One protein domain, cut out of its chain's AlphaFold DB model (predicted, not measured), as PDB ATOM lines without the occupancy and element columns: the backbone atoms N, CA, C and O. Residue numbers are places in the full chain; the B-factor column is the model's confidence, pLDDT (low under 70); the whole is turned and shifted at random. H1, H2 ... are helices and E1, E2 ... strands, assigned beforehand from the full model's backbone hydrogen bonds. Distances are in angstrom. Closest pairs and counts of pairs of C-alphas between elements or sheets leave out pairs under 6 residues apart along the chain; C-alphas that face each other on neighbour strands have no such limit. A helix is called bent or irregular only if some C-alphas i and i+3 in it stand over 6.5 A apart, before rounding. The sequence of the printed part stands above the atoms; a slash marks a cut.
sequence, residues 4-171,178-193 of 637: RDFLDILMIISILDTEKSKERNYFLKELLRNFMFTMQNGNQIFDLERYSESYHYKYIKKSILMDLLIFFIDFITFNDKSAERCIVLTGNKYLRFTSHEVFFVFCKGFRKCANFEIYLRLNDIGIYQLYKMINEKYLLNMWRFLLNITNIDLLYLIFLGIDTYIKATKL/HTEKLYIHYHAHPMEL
ATOM      1  N   ARG A   4     105.248 134.940  92.923       78.94
ATOM      2  CA  ARG A   4     105.949 136.057  93.556       78.94
ATOM      3  C   ARG A   4     105.246 136.506  94.837       78.94
ATOM      4  O   ARG A   4     105.895 136.561  95.867       78.94
ATOM      5  N   ASP A   5     103.928 136.696  94.793       82.94
ATOM      6  CA  ASP A   5     103.130 137.067  95.966       82.94
ATOM      7  C   ASP A   5     103.254 136.011  97.078       82.94
ATOM      8  O   ASP A   5     103.409 136.355  98.244       82.94
ATOM      9  N   PHE A   6     103.235 134.717  96.722       86.81
ATOM     10  CA  PHE A   6     103.439 133.632  97.688       86.81
ATOM     11  C   PHE A   6     104.811 133.732  98.369       86.81
ATOM     12  O   PHE A   6     104.887 133.733  99.596       86.81
ATOM     13  N   LEU A   7     105.888 133.859  97.587       86.31
ATOM     14  CA  LEU A   7     107.254 133.977  98.106       86.31
ATOM     15  C   LEU A   7     107.455 135.253  98.937       86.31
ATOM     16  O   LEU A   7     108.073 135.187 100.000       86.31
ATOM     17  N   ASP A   8     106.899 136.383  98.497       85.06
ATOM     18  CA  ASP A   8     106.973 137.662  99.206       85.06
ATOM     19  C   ASP A   8     106.262 137.571 100.565       85.06
ATOM     20  O   ASP A   8     106.818 137.992 101.581       85.06
ATOM     21  N   ILE A   9     105.087 136.930 100.626       86.81
ATOM     22  CA  ILE A   9     104.381 136.669 101.891       86.81
ATOM     23  C   ILE A   9     105.238 135.794 102.820       86.81
ATOM     24  O   ILE A   9     105.403 136.130 103.994       86.81
ATOM     25  N   LEU A  10     105.829 134.700 102.323       89.06
ATOM     26  CA  LEU A  10     106.702 133.839 103.139       89.06
ATOM     27  C   LEU A  10     107.946 134.580 103.652       89.06
ATOM     28  O   LEU A  10     108.380 134.359 104.790       89.06
ATOM     29  N   MET A  11     108.515 135.469 102.839       86.62
ATOM     30  CA  MET A  11     109.647 136.312 103.220       86.62
ATOM     31  C   MET A  11     109.251 137.317 104.309       86.62
ATOM     32  O   MET A  11     109.967 137.439 105.300       86.62
ATOM     33  N   ILE A  12     108.090 137.970 104.191       85.06
ATOM     34  CA  ILE A  12     107.570 138.883 105.223       85.06
ATOM     35  C   ILE A  12     107.413 138.144 106.560       85.06
ATOM     36  O   ILE A  12     107.923 138.608 107.580       85.06
ATOM     37  N   ILE A  13     106.800 136.955 106.561       83.88
ATOM     38  CA  ILE A  13     106.656 136.124 107.775       83.88
ATOM     39  C   ILE A  13     108.028 135.758 108.363       83.88
ATOM     40  O   ILE A  13     108.192 135.727 109.586       83.88
ATOM     41  N   SER A  14     109.013 135.484 107.499       83.75
ATOM     42  CA  SER A  14     110.389 135.170 107.903       83.75
ATOM     43  C   SER A  14     111.064 136.347 108.609       83.75
ATOM     44  O   SER A  14     111.672 136.156 109.666       83.75
ATOM     45  N   ILE A  15     110.940 137.551 108.037       83.56
ATOM     46  CA  ILE A  15     111.530 138.800 108.547       83.56
ATOM     47  C   ILE A  15     110.895 139.202 109.876       83.56
ATOM     48  O   ILE A  15     111.612 139.556 110.805       83.56
ATOM     49  N   LEU A  16     109.569 139.086 109.990       81.00
ATOM     50  CA  LEU A  16     108.832 139.420 111.212       81.00
ATOM     51  C   LEU A  16     109.145 138.493 112.399       81.00
ATOM     52  O   LEU A  16     108.641 138.727 113.490       81.00
ATOM     53  N   ASP A  17     109.935 137.436 112.183       68.19
ATOM     54  CA  ASP A  17     110.329 136.446 113.192       68.19
ATOM     55  C   ASP A  17     109.167 135.922 114.036       68.19
ATOM     56  O   ASP A  17     109.271 135.718 115.242       68.19
ATOM     57  N   THR A  18     108.029 135.715 113.378       72.12
ATOM     58  CA  THR A  18     106.836 135.195 114.044       72.12
ATOM     59  C   THR A  18     107.139 133.846 114.695       72.12
ATOM     60  O   THR A  18     107.465 132.866 114.013       72.12
ATOM     61  N   GLU A  19     107.032 133.792 116.026       73.50
ATOM     62  CA  GLU A  19     107.209 132.553 116.777       73.50
ATOM     63  C   GLU A  19     106.230 131.476 116.289       73.50
ATOM     64  O   GLU A  19     105.131 131.746 115.790       73.50
ATOM     65  N   LYS A  20     106.626 130.208 116.431       73.56
ATOM     66  CA  LYS A  20     105.785 129.082 116.025       73.56
ATOM     67  C   LYS A  20     104.532 129.015 116.907       73.56
ATOM     68  O   LYS A  20     104.589 128.532 118.033       73.56
ATOM     69  N   SER A  21     103.394 129.431 116.358       76.81
ATOM     70  CA  SER A  21     102.080 129.381 117.008       76.81
ATOM     71  C   SER A  21     101.061 128.570 116.194       76.81
ATOM     72  O   SER A  21     101.306 128.193 115.042       76.81
ATOM     73  N   LYS A  22      99.894 128.281 116.786       80.69
ATOM     74  CA  LYS A  22      98.796 127.605 116.071       80.69
ATOM     75  C   LYS A  22      98.241 128.479 114.948       80.69
ATOM     76  O   LYS A  22      97.948 127.967 113.873       80.69
ATOM     77  N   GLU A  23      98.131 129.776 115.202       83.00
ATOM     78  CA  GLU A  23      97.614 130.791 114.286       83.00
ATOM     79  C   GLU A  23      98.541 130.935 113.077       83.00
ATOM     80  O   GLU A  23      98.074 130.860 111.941       83.00
ATOM     81  N   ARG A  24      99.864 131.016 113.307       85.50
ATOM     82  CA  ARG A  24     100.873 131.004 112.234       85.50
ATOM     83  C   ARG A  24     100.745 129.755 111.366       85.50
ATOM     84  O   ARG A  24     100.751 129.855 110.143       85.50
ATOM     85  N   ASN A  25     100.623 128.577 111.980       85.31
ATOM     86  CA  ASN A  25     100.510 127.323 111.235       85.31
ATOM     87  C   ASN A  25      99.207 127.244 110.429       85.31
ATOM     88  O   ASN A  25      99.233 126.801 109.283       85.31
ATOM     89  N   TYR A  26      98.084 127.691 111.000       86.81
ATOM     90  CA  TYR A  26      96.810 127.774 110.286       86.81
ATOM     91  C   TYR A  26      96.921 128.707 109.078       86.81
ATOM     92  O   TYR A  26      96.563 128.320 107.969       86.81
ATOM     93  N   PHE A  27      97.513 129.888 109.272       87.75
ATOM     94  CA  PHE A  27      97.752 130.847 108.200       87.75
ATOM     95  C   PHE A  27      98.626 130.265 107.081       87.75
ATOM     96  O   PHE A  27      98.244 130.329 105.917       87.75
ATOM     97  N   LEU A  28      99.768 129.651 107.413       90.00
ATOM     98  CA  LEU A  28     100.660 129.028 106.426       90.00
ATOM     99  C   LEU A  28      99.973 127.892 105.656       90.00
ATOM    100  O   LEU A  28     100.159 127.770 104.445       90.00
ATOM    101  N   LYS A  29      99.165 127.078 106.342       89.19
ATOM    102  CA  LYS A  29      98.409 125.985 105.721       89.19
ATOM    103  C   LYS A  29      97.352 126.509 104.748       89.19
ATOM    104  O   LYS A  29      97.244 125.997 103.635       89.19
ATOM    105  N   GLU A  30      96.611 127.544 105.134       88.62
ATOM    106  CA  GLU A  30      95.632 128.210 104.268       88.62
ATOM    107  C   GLU A  30      96.297 128.910 103.079       88.62
ATOM    108  O   GLU A  30      95.826 128.793 101.947       88.62
ATOM    109  N   LEU A  31      97.437 129.569 103.304       90.00
ATOM    110  CA  LEU A  31      98.232 130.196 102.252       90.00
ATOM    111  C   LEU A  31      98.690 129.165 101.210       90.00
ATOM    112  O   LEU A  31      98.502 129.379 100.010       90.00
ATOM    113  N   LEU A  32      99.242 128.035 101.665       90.50
ATOM    114  CA  LEU A  32      99.638 126.926 100.798       90.50
ATOM    115  C   LEU A  32      98.431 126.386 100.019       90.50
ATOM    116  O   LEU A  32      98.500 126.261  98.799       90.50
ATOM    117  N   ARG A  33      97.306 126.124 100.696       86.88
ATOM    118  CA  ARG A  33      96.074 125.619 100.069       86.88
ATOM    119  C   ARG A  33      95.556 126.556  98.977       86.88
ATOM    120  O   ARG A  33      95.261 126.103  97.873       86.88
ATOM    121  N   ASN A  34      95.495 127.855  99.262       85.12
ATOM    122  CA  ASN A  34      95.077 128.867  98.294       85.12
ATOM    123  C   ASN A  34      96.012 128.902  97.083       85.12
ATOM    124  O   ASN A  34      95.541 129.002  95.950       85.12
ATOM    125  N   PHE A  35      97.323 128.762  97.298       86.00
ATOM    126  CA  PHE A  35      98.284 128.675  96.204       86.00
ATOM    127  C   PHE A  35      98.041 127.442  95.318       86.00
ATOM    128  O   PHE A  35      97.960 127.572  94.095       86.00
ATOM    129  N   MET A  36      97.821 126.269  95.921       85.44
ATOM    130  CA  MET A  36      97.524 125.036  95.181       85.44
ATOM    131  C   MET A  36      96.245 125.155  94.336       85.44
ATOM    132  O   MET A  36      96.269 124.821  93.152       85.44
ATOM    133  N   PHE A  37      95.156 125.702  94.889       80.12
ATOM    134  CA  PHE A  37      93.918 125.932  94.128       80.12
ATOM    135  C   PHE A  37      94.117 126.907  92.964       80.12
ATOM    136  O   PHE A  37      93.558 126.720  91.883       80.12
ATOM    137  N   THR A  38      94.944 127.940  93.146       78.38
ATOM    138  CA  THR A  38      95.255 128.852  92.039       78.38
ATOM    139  C   THR A  38      96.055 128.173  90.928       78.38
ATOM    140  O   THR A  38      95.828 128.487  89.762       78.38
ATOM    141  N   MET A  39      96.928 127.213  91.258       76.69
ATOM    142  CA  MET A  39      97.616 126.398  90.251       76.69
ATOM    143  C   MET A  39      96.670 125.460  89.501       76.69
ATOM    144  O   MET A  39      96.853 125.258  88.305       76.69
ATOM    145  N   GLN A  40      95.670 124.897  90.183       77.44
ATOM    146  CA  GLN A  40      94.679 124.014  89.566       77.44
ATOM    147  C   GLN A  40      93.858 124.734  88.484       77.44
ATOM    148  O   GLN A  40      93.590 124.162  87.433       77.44
ATOM    149  N   ASN A  41      93.496 125.996  88.727       70.12
ATOM    150  CA  ASN A  41      92.627 126.784  87.843       70.12
ATOM    151  C   ASN A  41      93.385 127.583  86.762       70.12
ATOM    152  O   ASN A  41      92.766 128.288  85.965       70.12
ATOM    153  N   GLY A  42      94.719 127.535  86.750       60.97
ATOM    154  CA  GLY A  42      95.546 128.323  85.839       60.97
ATOM    155  C   GLY A  42      95.970 127.549  84.588       60.97
ATOM    156  O   GLY A  42      96.681 126.557  84.687       60.97
ATOM    157  N   ASN A  43      95.678 128.080  83.396       49.22
ATOM    158  CA  ASN A  43      96.243 127.609  82.114       49.22
ATOM    159  C   ASN A  43      97.740 127.960  81.927       49.22
ATOM    160  O   ASN A  43      98.263 127.910  80.815       49.22
ATOM    161  N   GLN A  44      98.443 128.370  82.985       52.88
ATOM    162  CA  GLN A  44      99.827 128.825  82.886       52.88
ATOM    163  C   GLN A  44     100.796 127.652  83.019       52.88
ATOM    164  O   GLN A  44     100.766 126.891  83.986       52.88
ATOM    165  N   ILE A  45     101.696 127.531  82.042       53.94
ATOM    166  CA  ILE A  45     102.880 126.680  82.143       53.94
ATOM    167  C   ILE A  45     103.714 127.221  83.308       53.94
ATOM    168  O   ILE A  45     104.147 128.372  83.296       53.94
ATOM    169  N   PHE A  46     103.872 126.406  84.347       60.38
ATOM    170  CA  PHE A  46     104.649 126.752  85.527       60.38
ATOM    171  C   PHE A  46     106.146 126.694  85.189       60.38
ATOM    172  O   PHE A  46     106.714 125.611  85.065       60.38
ATOM    173  N   ASP A  47     106.761 127.861  85.000       64.50
ATOM    174  CA  ASP A  47     108.189 128.012  84.705       64.50
ATOM    175  C   ASP A  47     109.020 127.873  85.994       64.50
ATOM    176  O   ASP A  47     109.291 128.853  86.688       64.50
ATOM    177  N   LEU A  48     109.340 126.624  86.356       61.03
ATOM    178  CA  LEU A  48     110.106 126.266  87.559       61.03
ATOM    179  C   LEU A  48     111.467 126.970  87.619       61.03
ATOM    180  O   LEU A  48     111.838 127.473  88.681       61.03
ATOM    181  N   GLU A  49     112.178 127.012  86.491       61.62
ATOM    182  CA  GLU A  49     113.573 127.458  86.405       61.62
ATOM    183  C   GLU A  49     113.707 128.941  86.757       61.62
ATOM    184  O   GLU A  49     114.551 129.327  87.571       61.62
ATOM    185  N   ARG A  50     112.786 129.769  86.250       67.88
ATOM    186  CA  ARG A  50     112.763 131.211  86.530       67.88
ATOM    187  C   ARG A  50     112.695 131.543  88.023       67.88
ATOM    188  O   ARG A  50     113.215 132.576  88.447       67.88
ATOM    189  N   TYR A  51     112.018 130.719  88.821       65.44
ATOM    190  CA  TYR A  51     111.812 130.998  90.246       65.44
ATOM    191  C   TYR A  51     112.803 130.264  91.156       65.44
ATOM    192  O   TYR A  51     113.109 130.792  92.226       65.44
ATOM    193  N   SER A  52     113.351 129.115  90.743       59.34
ATOM    194  CA  SER A  52     114.368 128.376  91.513       59.34
ATOM    195  C   SER A  52     115.730 129.071  91.571       59.34
ATOM    196  O   SER A  52     116.524 128.798  92.467       59.34
ATOM    197  N   GLU A  53     116.017 129.995  90.654       59.03
ATOM    198  CA  GLU A  53     117.276 130.760  90.651       59.03
ATOM    199  C   GLU A  53     117.153 132.151  91.293       59.03
ATOM    200  O   GLU A  53     118.151 132.832  91.538       59.03
ATOM    201  N   SER A  54     115.931 132.573  91.630       65.38
ATOM    202  CA  SER A  54     115.663 133.877  92.237       65.38
ATOM    203  C   SER A  54     116.291 133.996  93.629       65.38
ATOM    204  O   SER A  54     115.933 133.273  94.547       65.38
ATOM    205  N   TYR A  55     117.178 134.963  93.853       59.75
ATOM    206  CA  TYR A  55     117.866 135.126  95.141       59.75
ATOM    207  C   TYR A  55     116.917 135.325  96.348       59.75
ATOM    208  O   TYR A  55     117.287 135.039  97.487       59.75
ATOM    209  N   HIS A  56     115.674 135.751  96.105       67.38
ATOM    210  CA  HIS A  56     114.694 136.096  97.136       67.38
ATOM    211  C   HIS A  56     114.289 134.931  98.058       67.38
ATOM    212  O   HIS A  56     114.097 135.160  99.252       67.38
ATOM    213  N   TYR A  57     114.207 133.683  97.577       72.25
ATOM    214  CA  TYR A  57     113.782 132.566  98.440       72.25
ATOM    215  C   TYR A  57     114.836 132.185  99.492       72.25
ATOM    216  O   TYR A  57     114.482 131.627 100.529       72.25
ATOM    217  N   LYS A  58     116.122 132.516  99.275       73.12
ATOM    218  CA  LYS A  58     117.216 132.212 100.222       73.12
ATOM    219  C   LYS A  58     117.046 132.919 101.570       73.12
ATOM    220  O   LYS A  58     117.652 132.500 102.552       73.12
ATOM    221  N   TYR A  59     116.217 133.962 101.616       80.50
ATOM    222  CA  TYR A  59     115.878 134.709 102.826       80.50
ATOM    223  C   TYR A  59     114.694 134.128 103.609       80.50
ATOM    224  O   TYR A  59     114.429 134.570 104.729       80.50
ATOM    225  N   ILE A  60     113.980 133.142 103.057       85.44
ATOM    226  CA  ILE A  60     112.875 132.488 103.760       85.44
ATOM    227  C   ILE A  60     113.453 131.593 104.861       85.44
ATOM    228  O   ILE A  60     114.358 130.787 104.632       85.44
ATOM    229  N   LYS A  61     112.919 131.707 106.082       85.69
ATOM    230  CA  LYS A  61     113.369 130.897 107.218       85.69
ATOM    231  C   LYS A  61     113.163 129.409 106.943       85.69
ATOM    232  O   LYS A  61     112.059 128.977 106.613       85.69
ATOM    233  N   LYS A  62     114.200 128.603 107.209       82.81
ATOM    234  CA  LYS A  62     114.152 127.133 107.096       82.81
ATOM    235  C   LYS A  62     112.970 126.512 107.846       82.81
ATOM    236  O   LYS A  62     112.359 125.581 107.340       82.81
ATOM    237  N   SER A  63     112.607 127.045 109.015       79.62
ATOM    238  CA  SER A  63     111.452 126.562 109.784       79.62
ATOM    239  C   SER A  63     110.126 126.697 109.026       79.62
ATOM    240  O   SER A  63     109.288 125.809 109.125       79.62
ATOM    241  N   ILE A  64     109.938 127.761 108.237       87.00
ATOM    242  CA  ILE A  64     108.743 127.949 107.398       87.00
ATOM    243  C   ILE A  64     108.739 126.939 106.252       87.00
ATOM    244  O   ILE A  64     107.720 126.301 106.020       87.00
ATOM    245  N   LEU A  65     109.869 126.763 105.563       87.19
ATOM    246  CA  LEU A  65     109.988 125.792 104.467       87.19
ATOM    247  C   LEU A  65     109.736 124.358 104.954       87.19
ATOM    248  O   LEU A  65     109.026 123.595 104.302       87.19
ATOM    249  N   MET A  66     110.251 124.021 106.138       83.38
ATOM    250  CA  MET A  66     109.979 122.749 106.802       83.38
ATOM    251  C   MET A  66     108.484 122.574 107.099       83.38
ATOM    252  O   MET A  66     107.923 121.533 106.763       83.38
ATOM    253  N   ASP A  67     107.831 123.582 107.688       84.44
ATOM    254  CA  ASP A  67     106.392 123.537 107.974       84.44
ATOM    255  C   ASP A  67     105.566 123.392 106.673       84.44
ATOM    256  O   ASP A  67     104.620 122.611 106.637       84.44
ATOM    257  N   LEU A  68     105.943 124.071 105.580       89.25
ATOM    258  CA  LEU A  68     105.271 123.952 104.277       89.25
ATOM    259  C   LEU A  68     105.410 122.558 103.659       89.25
ATOM    260  O   LEU A  68     104.424 122.030 103.146       89.25
ATOM    261  N   LEU A  69     106.606 121.961 103.715       87.50
ATOM    262  CA  LEU A  69     106.818 120.581 103.274       87.50
ATOM    263  C   LEU A  69     105.938 119.616 104.072       87.50
ATOM    264  O   LEU A  69     105.273 118.779 103.468       87.50
ATOM    265  N   ILE A  70     105.882 119.775 105.400       81.00
ATOM    266  CA  ILE A  70     105.015 118.974 106.276       81.00
ATOM    267  C   ILE A  70     103.547 119.136 105.866       81.00
ATOM    268  O   ILE A  70     102.887 118.146 105.575       81.00
ATOM    269  N   PHE A  71     103.047 120.370 105.745       86.56
ATOM    270  CA  PHE A  71     101.648 120.613 105.378       86.56
ATOM    271  C   PHE A  71     101.287 120.094 103.986       86.56
ATOM    272  O   PHE A  71     100.155 119.662 103.770       86.56
ATOM    273  N   PHE A  72     102.222 120.150 103.036       87.88
ATOM    274  CA  PHE A  72     102.018 119.582 101.710       87.88
ATOM    275  C   PHE A  72     101.964 118.053 101.763       87.88
ATOM    276  O   PHE A  72     101.052 117.455 101.196       87.88
ATOM    277  N   ILE A  73     102.891 117.417 102.483       83.06
ATOM    278  CA  ILE A  73     102.885 115.962 102.680       83.06
ATOM    279  C   ILE A  73     101.580 115.531 103.354       83.06
ATOM    280  O   ILE A  73     100.925 114.634 102.835       83.06
ATOM    281  N   ASP A  74     101.149 116.217 104.416       77.94
ATOM    282  CA  ASP A  74      99.864 115.975 105.091       77.94
ATOM    283  C   ASP A  74      98.679 116.015 104.129       77.94
ATOM    284  O   ASP A  74      97.732 115.235 104.250       77.94
ATOM    285  N   PHE A  75      98.715 116.954 103.184       81.75
ATOM    286  CA  PHE A  75      97.672 117.102 102.185       81.75
ATOM    287  C   PHE A  75      97.635 115.891 101.239       81.75
ATOM    288  O   PHE A  75      96.565 115.323 101.029       81.75
ATOM    289  N   ILE A  76      98.789 115.457 100.721       82.44
ATOM    290  CA  ILE A  76      98.894 114.317  99.791       82.44
ATOM    291  C   ILE A  76      98.582 112.983 100.465       82.44
ATOM    292  O   ILE A  76      97.948 112.109  99.873       82.44
ATOM    293  N   THR A  77      99.018 112.811 101.710       72.50
ATOM    294  CA  THR A  77      98.817 111.573 102.462       72.50
ATOM    295  C   THR A  77      97.432 111.511 103.117       72.50
ATOM    296  O   THR A  77      97.144 110.550 103.822       72.50
ATOM    297  N   PHE A  78      96.555 112.502 102.891       66.19
ATOM    298  CA  PHE A  78      95.224 112.621 103.506       66.19
ATOM    299  C   PHE A  78      95.257 112.574 105.046       66.19
ATOM    300  O   PHE A  78      94.383 111.997 105.695       66.19
ATOM    301  N   ASN A  79      96.261 113.222 105.643       56.59
ATOM    302  CA  ASN A  79      96.603 113.151 107.067       56.59
ATOM    303  C   ASN A  79      96.921 111.731 107.567       56.59
ATOM    304  O   ASN A  79      96.752 111.452 108.761       56.59
ATOM    305  N   ASP A  80      97.424 110.845 106.704       59.12
ATOM    306  CA  ASP A  80      98.168 109.676 107.160       59.12
ATOM    307  C   ASP A  80      99.501 110.151 107.764       59.12
ATOM    308  O   ASP A  80     100.574 110.129 107.158       59.12
ATOM    309  N   LYS A  81      99.423 110.635 109.000       52.34
ATOM    310  CA  LYS A  81     100.575 111.020 109.822       52.34
ATOM    311  C   LYS A  81     101.580 109.871 110.023       52.34
ATOM    312  O   LYS A  81     102.711 110.156 110.409       52.34
ATOM    313  N   SER A  82     101.245 108.594 109.768       46.06
ATOM    314  CA  SER A  82     102.269 107.530 109.779       46.06
ATOM    315  C   SER A  82     103.306 107.769 108.670       46.06
ATOM    316  O   SER A  82     104.507 107.601 108.893       46.06
ATOM    317  N   ALA A  83     102.857 108.303 107.528       48.09
ATOM    318  CA  ALA A  83     103.707 108.770 106.443       48.09
ATOM    319  C   ALA A  83     104.397 110.106 106.784       48.09
ATOM    320  O   ALA A  83     105.611 110.197 106.638       48.09
ATOM    321  N   GLU A  84     103.684 111.108 107.318       51.47
ATOM    322  CA  GLU A  84     104.249 112.425 107.709       51.47
ATOM    323  C   GLU A  84     105.504 112.285 108.594       51.47
ATOM    324  O   GLU A  84     106.562 112.858 108.318       51.47
ATOM    325  N   ARG A  85     105.407 111.438 109.625       49.88
ATOM    326  CA  ARG A  85     106.439 111.244 110.654       49.88
ATOM    327  C   ARG A  85     107.642 110.433 110.158       49.88
ATOM    328  O   ARG A  85     108.714 110.496 110.757       49.88
ATOM    329  N   CYS A  86     107.484 109.700 109.055       52.00
ATOM    330  CA  CYS A  86     108.571 108.979 108.396       52.00
ATOM    331  C   CYS A  86     109.339 109.842 107.388       52.00
ATOM    332  O   CYS A  86     110.465 109.462 107.049       52.00
ATOM    333  N   ILE A  87     108.736 110.949 106.925       61.47
ATOM    334  CA  ILE A  87     109.193 111.709 105.760       61.47
ATOM    335  C   ILE A  87     110.065 112.910 106.135       61.47
ATOM    336  O   ILE A  87     111.176 113.037 105.624       61.47
ATOM    337  N   VAL A  88     109.613 113.776 107.046       61.31
ATOM    338  CA  VAL A  88     110.400 114.940 107.495       61.31
ATOM    339  C   VAL A  88     110.840 114.721 108.936       61.31
ATOM    340  O   VAL A  88     110.026 114.702 109.856       61.31
ATOM    341  N   LEU A  89     112.142 114.534 109.140       60.62
ATOM    342  CA  LEU A  89     112.701 114.174 110.440       60.62
ATOM    343  C   LEU A  89     113.387 115.358 111.117       60.62
ATOM    344  O   LEU A  89     114.178 116.074 110.508       60.62
ATOM    345  N   THR A  90     113.178 115.488 112.427       53.31
ATOM    346  CA  THR A  90     114.024 116.325 113.283       53.31
ATOM    347  C   THR A  90     115.184 115.490 113.823       53.31
ATOM    348  O   THR A  90     115.030 114.746 114.796       53.31
ATOM    349  N   GLY A  91     116.365 115.621 113.219       51.91
ATOM    350  CA  GLY A  91     117.594 115.033 113.750       51.91
ATOM    351  C   GLY A  91     117.974 113.651 113.226       51.91
ATOM    352  O   GLY A  91     117.205 112.943 112.586       51.91
ATOM    353  N   ASN A  92     119.214 113.253 113.522       50.84
ATOM    354  CA  ASN A  92     119.863 112.085 112.911       50.84
ATOM    355  C   ASN A  92     119.357 110.735 113.457       50.84
ATOM    356  O   ASN A  92     119.923 109.695 113.143       50.84
ATOM    357  N   LYS A  93     118.316 110.731 114.300       48.81
ATOM    358  CA  LYS A  93     117.924 109.586 115.139       48.81
ATOM    359  C   LYS A  93     117.450 108.357 114.351       48.81
ATOM    360  O   LYS A  93     117.495 107.259 114.892       48.81
ATOM    361  N   TYR A  94     117.027 108.536 113.099       51.91
ATOM    362  CA  TYR A  94     116.356 107.504 112.298       51.91
ATOM    363  C   TYR A  94     117.099 107.146 110.995       51.91
ATOM    364  O   TYR A  94     116.504 106.608 110.060       51.91
ATOM    365  N   LEU A  95     118.391 107.482 110.889       52.78
ATOM    366  CA  LEU A  95     119.174 107.261 109.669       52.78
ATOM    367  C   LEU A  95     120.027 105.990 109.786       52.78
ATOM    368  O   LEU A  95     120.913 105.937 110.645       52.78
ATOM    369  N   ARG A  96     119.854 105.020 108.874       56.94
ATOM    370  CA  ARG A  96     120.609 103.749 108.869       56.94
ATOM    371  C   ARG A  96     122.114 103.925 108.706       56.94
ATOM    372  O   ARG A  96     122.886 103.156 109.234       56.94
ATOM    373  N   PHE A  97     122.562 104.973 108.016       48.12
ATOM    374  CA  PHE A  97     123.995 105.283 107.912       48.12
ATOM    375  C   PHE A  97     124.601 105.817 109.219       48.12
ATOM    376  O   PHE A  97     125.817 106.017 109.314       48.12
ATOM    377  N   THR A  98     123.760 106.123 110.210       45.56
ATOM    378  CA  THR A  98     124.174 106.598 111.535       45.56
ATOM    379  C   THR A  98     123.910 105.567 112.629       45.56
ATOM    380  O   THR A  98     124.732 105.475 113.545       45.56
ATOM    381  N   SER A  99     122.859 104.743 112.511       41.06
ATOM    382  CA  SER A  99     122.776 103.484 113.251       41.06
ATOM    383  C   SER A  99     123.874 102.572 112.700       41.06
ATOM    384  O   SER A  99     124.057 102.439 111.504       41.06
ATOM    385  N   HIS A 100     124.734 102.003 113.533       37.72
ATOM    386  CA  HIS A 100     125.791 101.098 113.051       37.72
ATOM    387  C   HIS A 100     125.226  99.715 112.690       37.72
ATOM    388  O   HIS A 100     125.854  98.691 112.924       37.72
ATOM    389  N   GLU A 101     124.028  99.687 112.100       34.72
ATOM    390  CA  GLU A 101     123.217  98.489 111.876       34.72
ATOM    391  C   GLU A 101     123.771  97.538 110.820       34.72
ATOM    392  O   GLU A 101     123.212  96.463 110.646       34.72
ATOM    393  N   VAL A 102     124.907  97.844 110.189       32.34
ATOM    394  CA  VAL A 102     125.616  96.839 109.385       32.34
ATOM    395  C   VAL A 102     126.735  96.148 110.172       32.34
ATOM    396  O   VAL A 102     127.039  95.001 109.880       32.34
ATOM    397  N   PHE A 103     127.270  96.726 111.257       34.75
ATOM    398  CA  PHE A 103     128.335  96.082 112.041       34.75
ATOM    399  C   PHE A 103     128.220  96.380 113.540       34.75
ATOM    400  O   PHE A 103     129.065  97.063 114.109       34.75
ATOM    401  N   PHE A 104     127.199  95.783 114.163       29.59
ATOM    402  CA  PHE A 104     126.826  95.812 115.587       29.59
ATOM    403  C   PHE A 104     125.839  96.905 116.015       29.59
ATOM    404  O   PHE A 104     126.086  98.109 115.933       29.59
ATOM    405  N   VAL A 105     124.725  96.432 116.582       28.86
ATOM    406  CA  VAL A 105     123.707  97.209 117.295       28.86
ATOM    407  C   VAL A 105     124.339  97.864 118.524       28.86
ATOM    408  O   VAL A 105     124.285  97.339 119.631       28.86
ATOM    409  N   PHE A 106     124.902  99.052 118.320       34.00
ATOM    410  CA  PHE A 106     125.123 100.040 119.367       34.00
ATOM    411  C   PHE A 106     124.406 101.318 118.964       34.00
ATOM    412  O   PHE A 106     124.717 101.951 117.951       34.00
ATOM    413  N   CYS A 107     123.380 101.664 119.744       31.56
ATOM    414  CA  CYS A 107     122.591 102.876 119.582       31.56
ATOM    415  C   CYS A 107     123.506 104.092 119.730       31.56
ATOM    416  O   CYS A 107     123.727 104.537 120.849       31.56
ATOM    417  N   LYS A 108     124.050 104.632 118.632       29.94
ATOM    418  CA  LYS A 108     124.923 105.806 118.698       29.94
ATOM    419  C   LYS A 108     124.241 106.964 119.427       29.94
ATOM    420  O   LYS A 108     123.170 107.425 119.046       29.94
ATOM    421  N   GLY A 109     124.933 107.452 120.453       33.75
ATOM    422  CA  GLY A 109     124.631 108.643 121.222       33.75
ATOM    423  C   GLY A 109     124.291 109.814 120.310       33.75
ATOM    424  O   GLY A 109     125.092 110.275 119.496       33.75
ATOM    425  N   PHE A 110     123.064 110.286 120.475       37.19
ATOM    426  CA  PHE A 110     122.469 111.357 119.698       37.19
ATOM    427  C   PHE A 110     123.268 112.652 119.873       37.19
ATOM    428  O   PHE A 110     123.378 113.172 120.989       37.19
ATOM    429  N   ARG A 111     123.830 113.207 118.795       31.41
ATOM    430  CA  ARG A 111     124.255 114.616 118.810       31.41
ATOM    431  C   ARG A 111     123.001 115.483 118.933       31.41
ATOM    432  O   ARG A 111     121.969 115.134 118.363       31.41
ATOM    433  N   LYS A 112     123.083 116.570 119.711       31.00
ATOM    434  CA  LYS A 112     122.018 117.582 119.791       31.00
ATOM    435  C   LYS A 112     121.621 117.961 118.363       31.00
ATOM    436  O   LYS A 112     122.503 118.286 117.570       31.00
ATOM    437  N   CYS A 113     120.330 117.900 118.053       37.12
ATOM    438  CA  CYS A 113     119.808 118.555 116.864       37.12
ATOM    439  C   CYS A 113     120.139 120.040 116.996       37.12
ATOM    440  O   CYS A 113     119.788 120.655 118.004       37.12
ATOM    441  N   ALA A 114     120.827 120.607 116.010       42.16
ATOM    442  CA  ALA A 114     120.698 122.036 115.792       42.16
ATOM    443  C   ALA A 114     119.221 122.280 115.443       42.16
ATOM    444  O   ALA A 114     118.641 121.516 114.674       42.16
ATOM    445  N   ASN A 115     118.593 123.290 116.044       52.28
ATOM    446  CA  ASN A 115     117.134 123.459 116.030       52.28
ATOM    447  C   ASN A 115     116.508 123.704 114.634       52.28
ATOM    448  O   ASN A 115     115.302 123.909 114.560       52.28
ATOM    449  N   PHE A 116     117.276 123.672 113.536       63.84
ATOM    450  CA  PHE A 116     116.814 124.078 112.202       63.84
ATOM    451  C   PHE A 116     117.445 123.296 111.032       63.84
ATOM    452  O   PHE A 116     117.627 123.863 109.955       63.84
ATOM    453  N   GLU A 117     117.803 122.022 111.222       75.00
ATOM    454  CA  GLU A 117     118.186 121.155 110.095       75.00
ATOM    455  C   GLU A 117     116.951 120.471 109.478       75.00
ATOM    456  O   GLU A 117     116.125 119.910 110.202       75.00
ATOM    457  N   ILE A 118     116.829 120.505 108.146       78.81
ATOM    458  CA  ILE A 118     115.746 119.861 107.389       78.81
ATOM    459  C   ILE A 118     116.251 118.526 106.851       78.81
ATOM    460  O   ILE A 118     117.067 118.495 105.927       78.81
ATOM    461  N   TYR A 119     115.753 117.422 107.405       80.88
ATOM    462  CA  TYR A 119     116.057 116.083 106.910       80.88
ATOM    463  C   TYR A 119     114.840 115.486 106.216       80.88
ATOM    464  O   TYR A 119     113.799 115.288 106.843       80.88
ATOM    465  N   LEU A 120     114.992 115.165 104.932       83.38
ATOM    466  CA  LEU A 120     113.972 114.480 104.146       83.38
ATOM    467  C   LEU A 120     114.372 113.008 104.016       83.38
ATOM    468  O   LEU A 120     115.348 112.686 103.338       83.38
ATOM    469  N   ARG A 121     113.641 112.115 104.684       82.81
ATOM    470  CA  ARG A 121     113.841 110.665 104.614       82.81
ATOM    471  C   ARG A 121     112.690 110.023 103.860       82.81
ATOM    472  O   ARG A 121     111.562 110.079 104.307       82.81
ATOM    473  N   LEU A 122     112.956 109.334 102.763       80.25
ATOM    474  CA  LEU A 122     111.917 108.660 101.992       80.25
ATOM    475  C   LEU A 122     112.222 107.172 101.928       80.25
ATOM    476  O   LEU A 122     113.237 106.768 101.373       80.25
ATOM    477  N   ASN A 123     111.348 106.373 102.539       78.00
ATOM    478  CA  ASN A 123     111.322 104.923 102.382       78.00
ATOM    479  C   ASN A 123     110.202 104.509 101.422       78.00
ATOM    480  O   ASN A 123     109.391 105.336 101.000       78.00
ATOM    481  N   ASP A 124     110.123 103.217 101.134       76.31
ATOM    482  CA  ASP A 124     109.124 102.601 100.260       76.31
ATOM    483  C   ASP A 124     107.683 103.055 100.536       76.31
ATOM    484  O   ASP A 124     106.971 103.431  99.605       76.31
ATOM    485  N   ILE A 125     107.274 103.097 101.809       76.75
ATOM    486  CA  ILE A 125     105.932 103.544 102.215       76.75
ATOM    487  C   ILE A 125     105.730 105.021 101.861       76.75
ATOM    488  O   ILE A 125     104.742 105.372 101.215       76.75
ATOM    489  N   GLY A 126     106.677 105.885 102.243       78.56
ATOM    490  CA  GLY A 126     106.597 107.320 101.965       78.56
ATOM    491  C   GLY A 126     106.558 107.622 100.466       78.56
ATOM    492  O   GLY A 126     105.734 108.419 100.018       78.56
ATOM    493  N   ILE A 127     107.384 106.932  99.675       82.94
ATOM    494  CA  ILE A 127     107.397 107.066  98.212       82.94
ATOM    495  C   ILE A 127     106.064 106.610  97.619       82.94
ATOM    496  O   ILE A 127     105.516 107.302  96.765       82.94
ATOM    497  N   TYR A 128     105.519 105.476  98.067       82.44
ATOM    498  CA  TYR A 128     104.246 104.966  97.560       82.44
ATOM    499  C   TYR A 128     103.096 105.942  97.829       82.44
ATOM    500  O   TYR A 128     102.281 106.193  96.941       82.44
ATOM    501  N   GLN A 129     103.046 106.516  99.034       80.69
ATOM    502  CA  GLN A 129     102.024 107.493  99.404       80.69
ATOM    503  C   GLN A 129     102.145 108.779  98.581       80.69
ATOM    504  O   GLN A 129     101.152 109.228  98.012       80.69
ATOM    505  N   LEU A 130     103.357 109.325  98.439       85.25
ATOM    506  CA  LEU A 130     103.593 110.510  97.607       85.25
ATOM    507  C   LEU A 130     103.283 110.246  96.131       85.25
ATOM    508  O   LEU A 130     102.724 111.106  95.458       85.25
ATOM    509  N   TYR A 131     103.580 109.048  95.623       87.69
ATOM    510  CA  TYR A 131     103.335 108.689  94.224       87.69
ATOM    511  C   TYR A 131     101.854 108.752  93.831       87.69
ATOM    512  O   TYR A 131     101.552 108.934  92.654       87.69
ATOM    513  N   LYS A 132     100.917 108.686  94.788       84.81
ATOM    514  CA  LYS A 132      99.478 108.861  94.513       84.81
ATOM    515  C   LYS A 132      99.163 110.192  93.819       84.81
ATOM    516  O   LYS A 132      98.214 110.250  93.045       84.81
ATOM    517  N   MET A 133      99.976 111.232  94.031       86.31
ATOM    518  CA  MET A 133      99.773 112.549  93.416       86.31
ATOM    519  C   MET A 133     100.216 112.642  91.950       86.31
ATOM    520  O   MET A 133      99.998 113.675  91.325       86.31
ATOM    521  N   ILE A 134     100.856 111.605  91.390       86.12
ATOM    522  CA  ILE A 134     101.495 111.674  90.063       86.12
ATOM    523  C   ILE A 134     100.508 112.017  88.932       86.12
ATOM    524  O   ILE A 134     100.907 112.619  87.937       86.12
ATOM    525  N   ASN A 135      99.228 111.668  89.100       83.94
ATOM    526  CA  ASN A 135      98.172 111.929  88.119       83.94
ATOM    527  C   ASN A 135      97.638 113.372  88.184       83.94
ATOM    528  O   ASN A 135      97.009 113.838  87.238       83.94
ATOM    529  N   GLU A 136      97.923 114.100  89.265       86.94
ATOM    530  CA  GLU A 136      97.449 115.464  89.500       86.94
ATOM    531  C   GLU A 136      98.574 116.468  89.223       86.94
ATOM    532  O   GLU A 136      99.429 116.747  90.069       86.94
ATOM    533  N   LYS A 137      98.579 117.042  88.013       83.75
ATOM    534  CA  LYS A 137      99.679 117.891  87.513       83.75
ATOM    535  C   LYS A 137     100.038 119.045  88.458       83.75
ATOM    536  O   LYS A 137     101.219 119.337  88.638       83.75
ATOM    537  N   TYR A 138      99.047 119.702  89.062       83.75
ATOM    538  CA  TYR A 138      99.291 120.826  89.970       83.75
ATOM    539  C   TYR A 138      99.941 120.378  91.291       83.75
ATOM    540  O   TYR A 138     100.838 121.064  91.774       83.75
ATOM    541  N   LEU A 139      99.580 119.206  91.833       87.62
ATOM    542  CA  LEU A 139     100.217 118.642  93.032       87.62
ATOM    543  C   LEU A 139     101.665 118.252  92.751       87.62
ATOM    544  O   LEU A 139     102.561 118.601  93.517       87.62
ATOM    545  N   LEU A 140     101.920 117.610  91.611       86.00
ATOM    546  CA  LEU A 140     103.282 117.280  91.199       86.00
ATOM    547  C   LEU A 140     104.144 118.540  90.994       86.00
ATOM    548  O   LEU A 140     105.307 118.568  91.395       86.00
ATOM    549  N   ASN A 141     103.584 119.602  90.412       84.44
ATOM    550  CA  ASN A 141     104.289 120.877  90.252       84.44
ATOM    551  C   ASN A 141     104.585 121.547  91.601       84.44
ATOM    552  O   ASN A 141     105.680 122.072  91.789       84.44
ATOM    553  N   MET A 142     103.646 121.486  92.547       86.06
ATOM    554  CA  MET A 142     103.838 121.982  93.910       86.06
ATOM    555  C   MET A 142     104.926 121.226  94.660       86.06
ATOM    556  O   MET A 142     105.780 121.850  95.288       86.06
ATOM    557  N   TRP A 143     104.932 119.897  94.551       88.19
ATOM    558  CA  TRP A 143     105.983 119.053  95.108       88.19
ATOM    559  C   TRP A 143     107.363 119.468  94.596       88.19
ATOM    560  O   TRP A 143     108.262 119.763  95.383       88.19
ATOM    561  N   ARG A 144     107.508 119.568  93.269       85.50
ATOM    562  CA  ARG A 144     108.758 119.990  92.620       85.50
ATOM    563  C   ARG A 144     109.184 121.390  93.053       85.50
ATOM    564  O   ARG A 144     110.350 121.604  93.371       85.50
ATOM    565  N   PHE A 145     108.239 122.327  93.107       84.88
ATOM    566  CA  PHE A 145     108.500 123.698  93.533       84.88
ATOM    567  C   PHE A 145     109.033 123.760  94.966       84.88
ATOM    568  O   PHE A 145     110.073 124.373  95.198       84.88
ATOM    569  N   LEU A 146     108.359 123.095  95.912       88.12
ATOM    570  CA  LEU A 146     108.767 123.083  97.317       88.12
ATOM    571  C   LEU A 146     110.158 122.466  97.505       88.12
ATOM    572  O   LEU A 146     110.955 123.005  98.272       88.12
ATOM    573  N   LEU A 147     110.472 121.381  96.788       86.81
ATOM    574  CA  LEU A 147     111.803 120.768  96.836       86.81
ATOM    575  C   LEU A 147     112.894 121.673  96.247       86.81
ATOM    576  O   LEU A 147     113.975 121.749  96.824       86.81
ATOM    577  N   ASN A 148     112.607 122.398  95.162       82.50
ATOM    578  CA  ASN A 148     113.578 123.284  94.511       82.50
ATOM    579  C   ASN A 148     113.878 124.563  95.310       82.50
ATOM    580  O   ASN A 148     114.976 125.093  95.207       82.50
ATOM    581  N   ILE A 149     112.937 125.081  96.106       83.12
ATOM    582  CA  ILE A 149     113.198 126.277  96.938       83.12
ATOM    583  C   ILE A 149     113.760 125.929  98.324       83.12
ATOM    584  O   ILE A 149     114.196 126.820  99.056       83.12
ATOM    585  N   THR A 150     113.731 124.648  98.712       84.75
ATOM    586  CA  THR A 150     114.152 124.204 100.045       84.75
ATOM    587  C   THR A 150     115.583 123.685 100.037       84.75
ATOM    588  O   THR A 150     115.902 122.696  99.386       84.75
ATOM    589  N   ASN A 151     116.439 124.302 100.855       82.38
ATOM    590  CA  ASN A 151     117.759 123.755 101.172       82.38
ATOM    591  C   ASN A 151     117.614 122.625 102.201       82.38
ATOM    592  O   ASN A 151     117.404 122.888 103.389       82.38
ATOM    593  N   ILE A 152     117.727 121.383 101.739       85.19
ATOM    594  CA  ILE A 152     117.617 120.171 102.553       85.19
ATOM    595  C   ILE A 152     119.004 119.840 103.115       85.19
ATOM    596  O   ILE A 152     119.939 119.608 102.363       85.19
ATOM    597  N   ASP A 153     119.172 119.784 104.434       85.12
ATOM    598  CA  ASP A 153     120.482 119.499 105.043       85.12
ATOM    599  C   ASP A 153     120.922 118.038 104.838       85.12
ATOM    600  O   ASP A 153     122.117 117.734 104.767       85.12
ATOM    601  N   LEU A 154     119.949 117.129 104.741       85.19
ATOM    602  CA  LEU A 154     120.164 115.727 104.407       85.19
ATOM    603  C   LEU A 154     118.975 115.163 103.629       85.19
ATOM    604  O   LEU A 154     117.850 115.146 104.135       85.19
ATOM    605  N   LEU A 155     119.255 114.605 102.454       86.56
ATOM    606  CA  LEU A 155     118.322 113.743 101.737       86.56
ATOM    607  C   LEU A 155     118.703 112.282 101.988       86.56
ATOM    608  O   LEU A 155     119.831 111.877 101.702       86.56
ATOM    609  N   TYR A 156     117.773 111.495 102.528       85.75
ATOM    610  CA  TYR A 156     117.977 110.076 102.790       85.75
ATOM    611  C   TYR A 156     116.925 109.215 102.093       85.75
ATOM    612  O   TYR A 156     115.763 109.194 102.486       85.75
ATOM    613  N   LEU A 157     117.344 108.471 101.075       83.75
ATOM    614  CA  LEU A 157     116.472 107.603 100.293       83.75
ATOM    615  C   LEU A 157     116.719 106.137 100.665       83.75
ATOM    616  O   LEU A 157     117.866 105.699 100.765       83.75
ATOM    617  N   ILE A 158     115.645 105.388 100.893       81.69
ATOM    618  CA  ILE A 158     115.670 103.960 101.208       81.69
ATOM    619  C   ILE A 158     114.769 103.258 100.203       81.69
ATOM    620  O   ILE A 158     113.579 103.564 100.141       81.69
ATOM    621  N   PHE A 159     115.345 102.317  99.466       78.81
ATOM    622  CA  PHE A 159     114.648 101.526  98.463       78.81
ATOM    623  C   PHE A 159     114.790 100.040  98.787       78.81
ATOM    624  O   PHE A 159     115.896  99.488  98.747       78.81
ATOM    625  N   LEU A 160     113.670  99.391  99.109       73.56
ATOM    626  CA  LEU A 160     113.612  97.941  99.311       73.56
ATOM    627  C   LEU A 160     113.349  97.186  98.000       73.56
ATOM    628  O   LEU A 160     113.747  96.028  97.892       73.56
ATOM    629  N   GLY A 161     112.738  97.827  96.995       72.44
ATOM    630  CA  GLY A 161     112.429  97.207  95.702       72.44
ATOM    631  C   GLY A 161     112.546  98.143  94.493       72.44
ATOM    632  O   GLY A 161     112.564  99.366  94.616       72.44
ATOM    633  N   ILE A 162     112.591  97.549  93.296       76.69
ATOM    634  CA  ILE A 162     112.669  98.270  92.011       76.69
ATOM    635  C   ILE A 162     111.420  99.130  91.753       76.69
ATOM    636  O   ILE A 162     111.521 100.231  91.213       76.69
ATOM    637  N   ASP A 163     110.238  98.685  92.180       79.88
ATOM    638  CA  ASP A 163     108.988  99.422  91.948       79.88
ATOM    639  C   ASP A 163     108.961 100.784  92.649       79.88
ATOM    640  O   ASP A 163     108.513 101.786  92.081       79.88
ATOM    641  N   THR A 164     109.420 100.843  93.901       79.31
ATOM    642  CA  THR A 164     109.472 102.090  94.679       79.31
ATOM    643  C   THR A 164     110.521 103.031  94.119       79.31
ATOM    644  O   THR A 164     110.295 104.237  94.030       79.31
ATOM    645  N   TYR A 165     111.610 102.478  93.609       77.25
ATOM    646  CA  TYR A 165     112.592 103.227  92.858       77.25
ATOM    647  C   TYR A 165     112.037 103.852  91.559       77.25
ATOM    648  O   TYR A 165     112.178 105.061  91.363       77.25
ATOM    649  N   ILE A 166     111.328 103.094  90.711       79.75
ATOM    650  CA  ILE A 166     110.698 103.623  89.478       79.75
ATOM    651  C   ILE A 166     109.686 104.733  89.804       79.75
ATOM    652  O   ILE A 166     109.525 105.706  89.061       79.75
ATOM    653  N   LYS A 167     108.981 104.609  90.930       85.62
ATOM    654  CA  LYS A 167     108.074 105.658  91.412       85.62
ATOM    655  C   LYS A 167     108.838 106.912  91.831       85.62
ATOM    656  O   LYS A 167     108.418 108.019  91.490       85.62
ATOM    657  N   ALA A 168     109.966 106.753  92.520       83.25
ATOM    658  CA  ALA A 168     110.811 107.862  92.939       83.25
ATOM    659  C   ALA A 168     111.442 108.613  91.758       83.25
ATOM    660  O   ALA A 168     111.412 109.842  91.752       83.25
ATOM    661  N   THR A 169     111.935 107.918  90.726       78.62
ATOM    662  CA  THR A 169     112.490 108.579  89.526       78.62
ATOM    663  C   THR A 169     111.446 109.465  88.842       78.62
ATOM    664  O   THR A 169     111.727 110.606  88.478       78.62
ATOM    665  N   LYS A 170     110.196 108.996  88.749       82.00
ATOM    666  CA  LYS A 170     109.076 109.799  88.234       82.00
ATOM    667  C   LYS A 170     108.748 110.988  89.139       82.00
ATOM    668  O   LYS A 170     108.581 112.095  88.626       82.00
ATOM    669  N   LEU A 171     108.695 110.787  90.458       84.06
ATOM    670  CA  LEU A 171     108.419 111.849  91.438       84.06
ATOM    671  C   LEU A 171     109.461 112.970  91.422       84.06
ATOM    672  O   LEU A 171     109.097 114.136  91.564       84.06
ATOM    673  N   HIS A 178     118.823 120.971  96.437       80.31
ATOM    674  CA  HIS A 178     119.834 121.733  97.153       80.31
ATOM    675  C   HIS A 178     120.153 121.049  98.485       80.31
ATOM    676  O   HIS A 178     119.590 121.396  99.521       80.31
ATOM    677  N   THR A 179     121.044 120.053  98.448       83.94
ATOM    678  CA  THR A 179     121.476 119.302  99.636       83.94
ATOM    679  C   THR A 179     122.987 119.262  99.807       83.94
ATOM    680  O   THR A 179     123.723 119.176  98.828       83.94
ATOM    681  N   GLU A 180     123.452 119.300 101.061       84.69
ATOM    682  CA  GLU A 180     124.863 119.080 101.402       84.69
ATOM    683  C   GLU A 180     125.210 117.592 101.552       84.69
ATOM    684  O   GLU A 180     126.369 117.206 101.363       84.69
ATOM    685  N   LYS A 181     124.223 116.758 101.912       87.38
ATOM    686  CA  LYS A 181     124.413 115.341 102.241       87.38
ATOM    687  C   LYS A 181     123.361 114.481 101.546       87.38
ATOM    688  O   LYS A 181     122.158 114.716 101.686       87.38
ATOM    689  N   LEU A 182     123.814 113.445 100.851       86.94
ATOM    690  CA  LEU A 182     122.954 112.472 100.183       86.94
ATOM    691  C   LEU A 182     123.279 111.067 100.664       86.94
ATOM    692  O   LEU A 182     124.393 110.580 100.471       86.94
ATOM    693  N   TYR A 183     122.294 110.422 101.278       87.56
ATOM    694  CA  TYR A 183     122.372 109.033 101.710       87.56
ATOM    695  C   TYR A 183     121.394 108.203 100.880       87.56
ATOM    696  O   TYR A 183     120.219 108.555 100.778       87.56
ATOM    697  N   ILE A 184     121.854 107.090 100.316       83.94
ATOM    698  CA  ILE A 184     121.001 106.161  99.572       83.94
ATOM    699  C   ILE A 184     121.267 104.746 100.056       83.94
ATOM    700  O   ILE A 184     122.390 104.255  99.985       83.94
ATOM    701  N   HIS A 185     120.217 104.102 100.549       83.56
ATOM    702  CA  HIS A 185     120.220 102.693 100.893       83.56
ATOM    703  C   HIS A 185     119.409 101.923  99.855       83.56
ATOM    704  O   HIS A 185     118.237 102.249  99.641       83.56
ATOM    705  N   TYR A 186     120.017 100.919  99.230       77.44
ATOM    706  CA  TYR A 186     119.411 100.237  98.101       77.44
ATOM    707  C   TYR A 186     119.633  98.716  98.163       77.44
ATOM    708  O   TYR A 186     120.760  98.261  98.341       77.44
ATOM    709  N   HIS A 187     118.574  97.924  97.948       63.75
ATOM    710  CA  HIS A 187     118.655  96.455  97.929       63.75
ATOM    711  C   HIS A 187     118.842  95.776  96.534       63.75
ATOM    712  O   HIS A 187     119.311  94.644  96.519       63.75
ATOM    713  N   ALA A 188     118.533  96.417  95.384       56.62
ATOM    714  CA  ALA A 188     118.749  95.925  93.987       56.62
ATOM    715  C   ALA A 188     118.755  96.972  92.795       56.62
ATOM    716  O   ALA A 188     117.699  97.428  92.360       56.62
ATOM    717  N   HIS A 189     119.907  97.295  92.182       58.59
ATOM    718  CA  HIS A 189     120.118  98.176  90.993       58.59
ATOM    719  C   HIS A 189     119.563  99.636  91.019       58.59
ATOM    720  O   HIS A 189     118.499  99.911  90.466       58.59
ATOM    721  N   PRO A 190     120.326 100.629  91.533       56.00
ATOM    722  CA  PRO A 190     119.962 102.049  91.643       56.00
ATOM    723  C   PRO A 190     120.284 102.907  90.404       56.00
ATOM    724  O   PRO A 190     120.222 104.137  90.476       56.00
ATOM    725  N   MET A 191     120.719 102.310  89.291       58.91
ATOM    726  CA  MET A 191     121.477 103.052  88.278       58.91
ATOM    727  C   MET A 191     120.710 104.109  87.499       58.91
ATOM    728  O   MET A 191     121.267 105.162  87.224       58.91
ATOM    729  N   GLU A 192     119.448 103.899  87.132       58.00
ATOM    730  CA  GLU A 192     118.713 104.894  86.327       58.00
ATOM    731  C   GLU A 192     118.649 106.327  86.920       58.00
ATOM    732  O   GLU A 192     118.602 107.278  86.142       58.00
ATOM    733  N   LEU A 193     118.697 106.502  88.248       59.28
ATOM    734  CA  LEU A 193     118.638 107.786  88.965       59.28
ATOM    735  C   LEU A 193     119.939 108.576  88.765       59.28
ATOM    736  O   LEU A 193     119.920 109.804  88.766       59.28
TER     737      LEU A 193
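Overview. This is residues 4 to 171 and 178 to 193 of the 637 residues of an uncharacterized protein of Hamiltosporidium magnivora (UniProt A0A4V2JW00). A mostly helical body has H5 and H8 side by side in its middle, running opposite ways, with H1 and H2 toward one end and a small parallel sheet, E1 E2 E3, toward the other. H7 packs on H5, H6 and H9 by the sheet, and from the long loop of residues 88 to 118 residues 101 to 106 stick out. The printed part has 184 residues, with nine named helices and three named strands in the order H1 H2 H3 H4 H5 H6 E1 H7 H8 E2 H9 E3. It is compact, with a radius of gyration of the C-alphas of 17.2 A and spans of 51 by 37 by 31 A.

Along the chain. H1, residues 4 to 15, begins at C-alpha 4 (105.949, 136.057, 93.556) and is 16.2 A long. H2, residues 22 to 40, is 27.1 A long. H3 is residues 48 to 52 and H4 residues 55 to 59. H5, residues 62 to 76, is 21.2 A long, and H6 is residues 81 to 87. E1 is residues 119 to 122. H7, residues 124 to 135, is 18.8 A long and irregular, with C-alphas 132 and 135 7.2 A apart. H8, residues 137 to 149, is 18.5 A long. E2 is residues 154 to 159, H9 residues 162 to 171, and E3 residues 181 to 186, ending at C-alpha 186 (119.411, 100.237, 98.101).

Arrangement. H1 touches H4, closest at the C-alphas of Met 11 and Tyr 59, 6.4 A. H2 touches H5 with residues 25 to 32 alone, at a steep tilt of 60 degrees; their closest C-alphas are Lys 29 and Phe 71, 6.3 A. H3 touches H8, closest at the C-alphas of Ser 52 and Ile 149, 5.9 A. H5 touches H8 at a shallow tilt of 19 degrees, opposite ways, closest at the C-alphas of Leu 69 and Leu 146, 6.7 A. H7 touches H9 at a steep tilt of 47 degrees, closest at the C-alphas of Asp 124 and Thr 164, 5.6 A. H6 is on the sheet, over none of its strands; H7 and H9 only graze it. E1 and E2 are parallel, with N 122 and O 156 2.8 A apart, within hydrogen-bond range. E2 and E3 are parallel, with N 157 and O 183 2.9 A apart, within range. E1, H7 H8, E2 form a strand-helix-strand unit, parallel neighbour strands joined through helices, with a right-handed crossover. Every O i to N i+4 pair is within hydrogen-bond range in H1, H2, H3, H5, H8 and H9; the counts are 2 of 3 in H6, 4 of 8 in H7 and 0 of 1 in H4, where 2 of 2 O i to N i+3 pairs are.

Size, cuts and confidence. The C-alphas of Asn 43 and Phe 104, the two farthest apart, are 55.4 A apart. Residues 172 to 177 are not printed, and C-alphas 171 and 178 are 16.1 A apart across the cut. The link from H6 to E1 is long, with 31 residues. The mean pLDDT of the printed part is 72.2, with residue 17 and residues 42 to 56, 78 to 116 and 187 to 193 under 70.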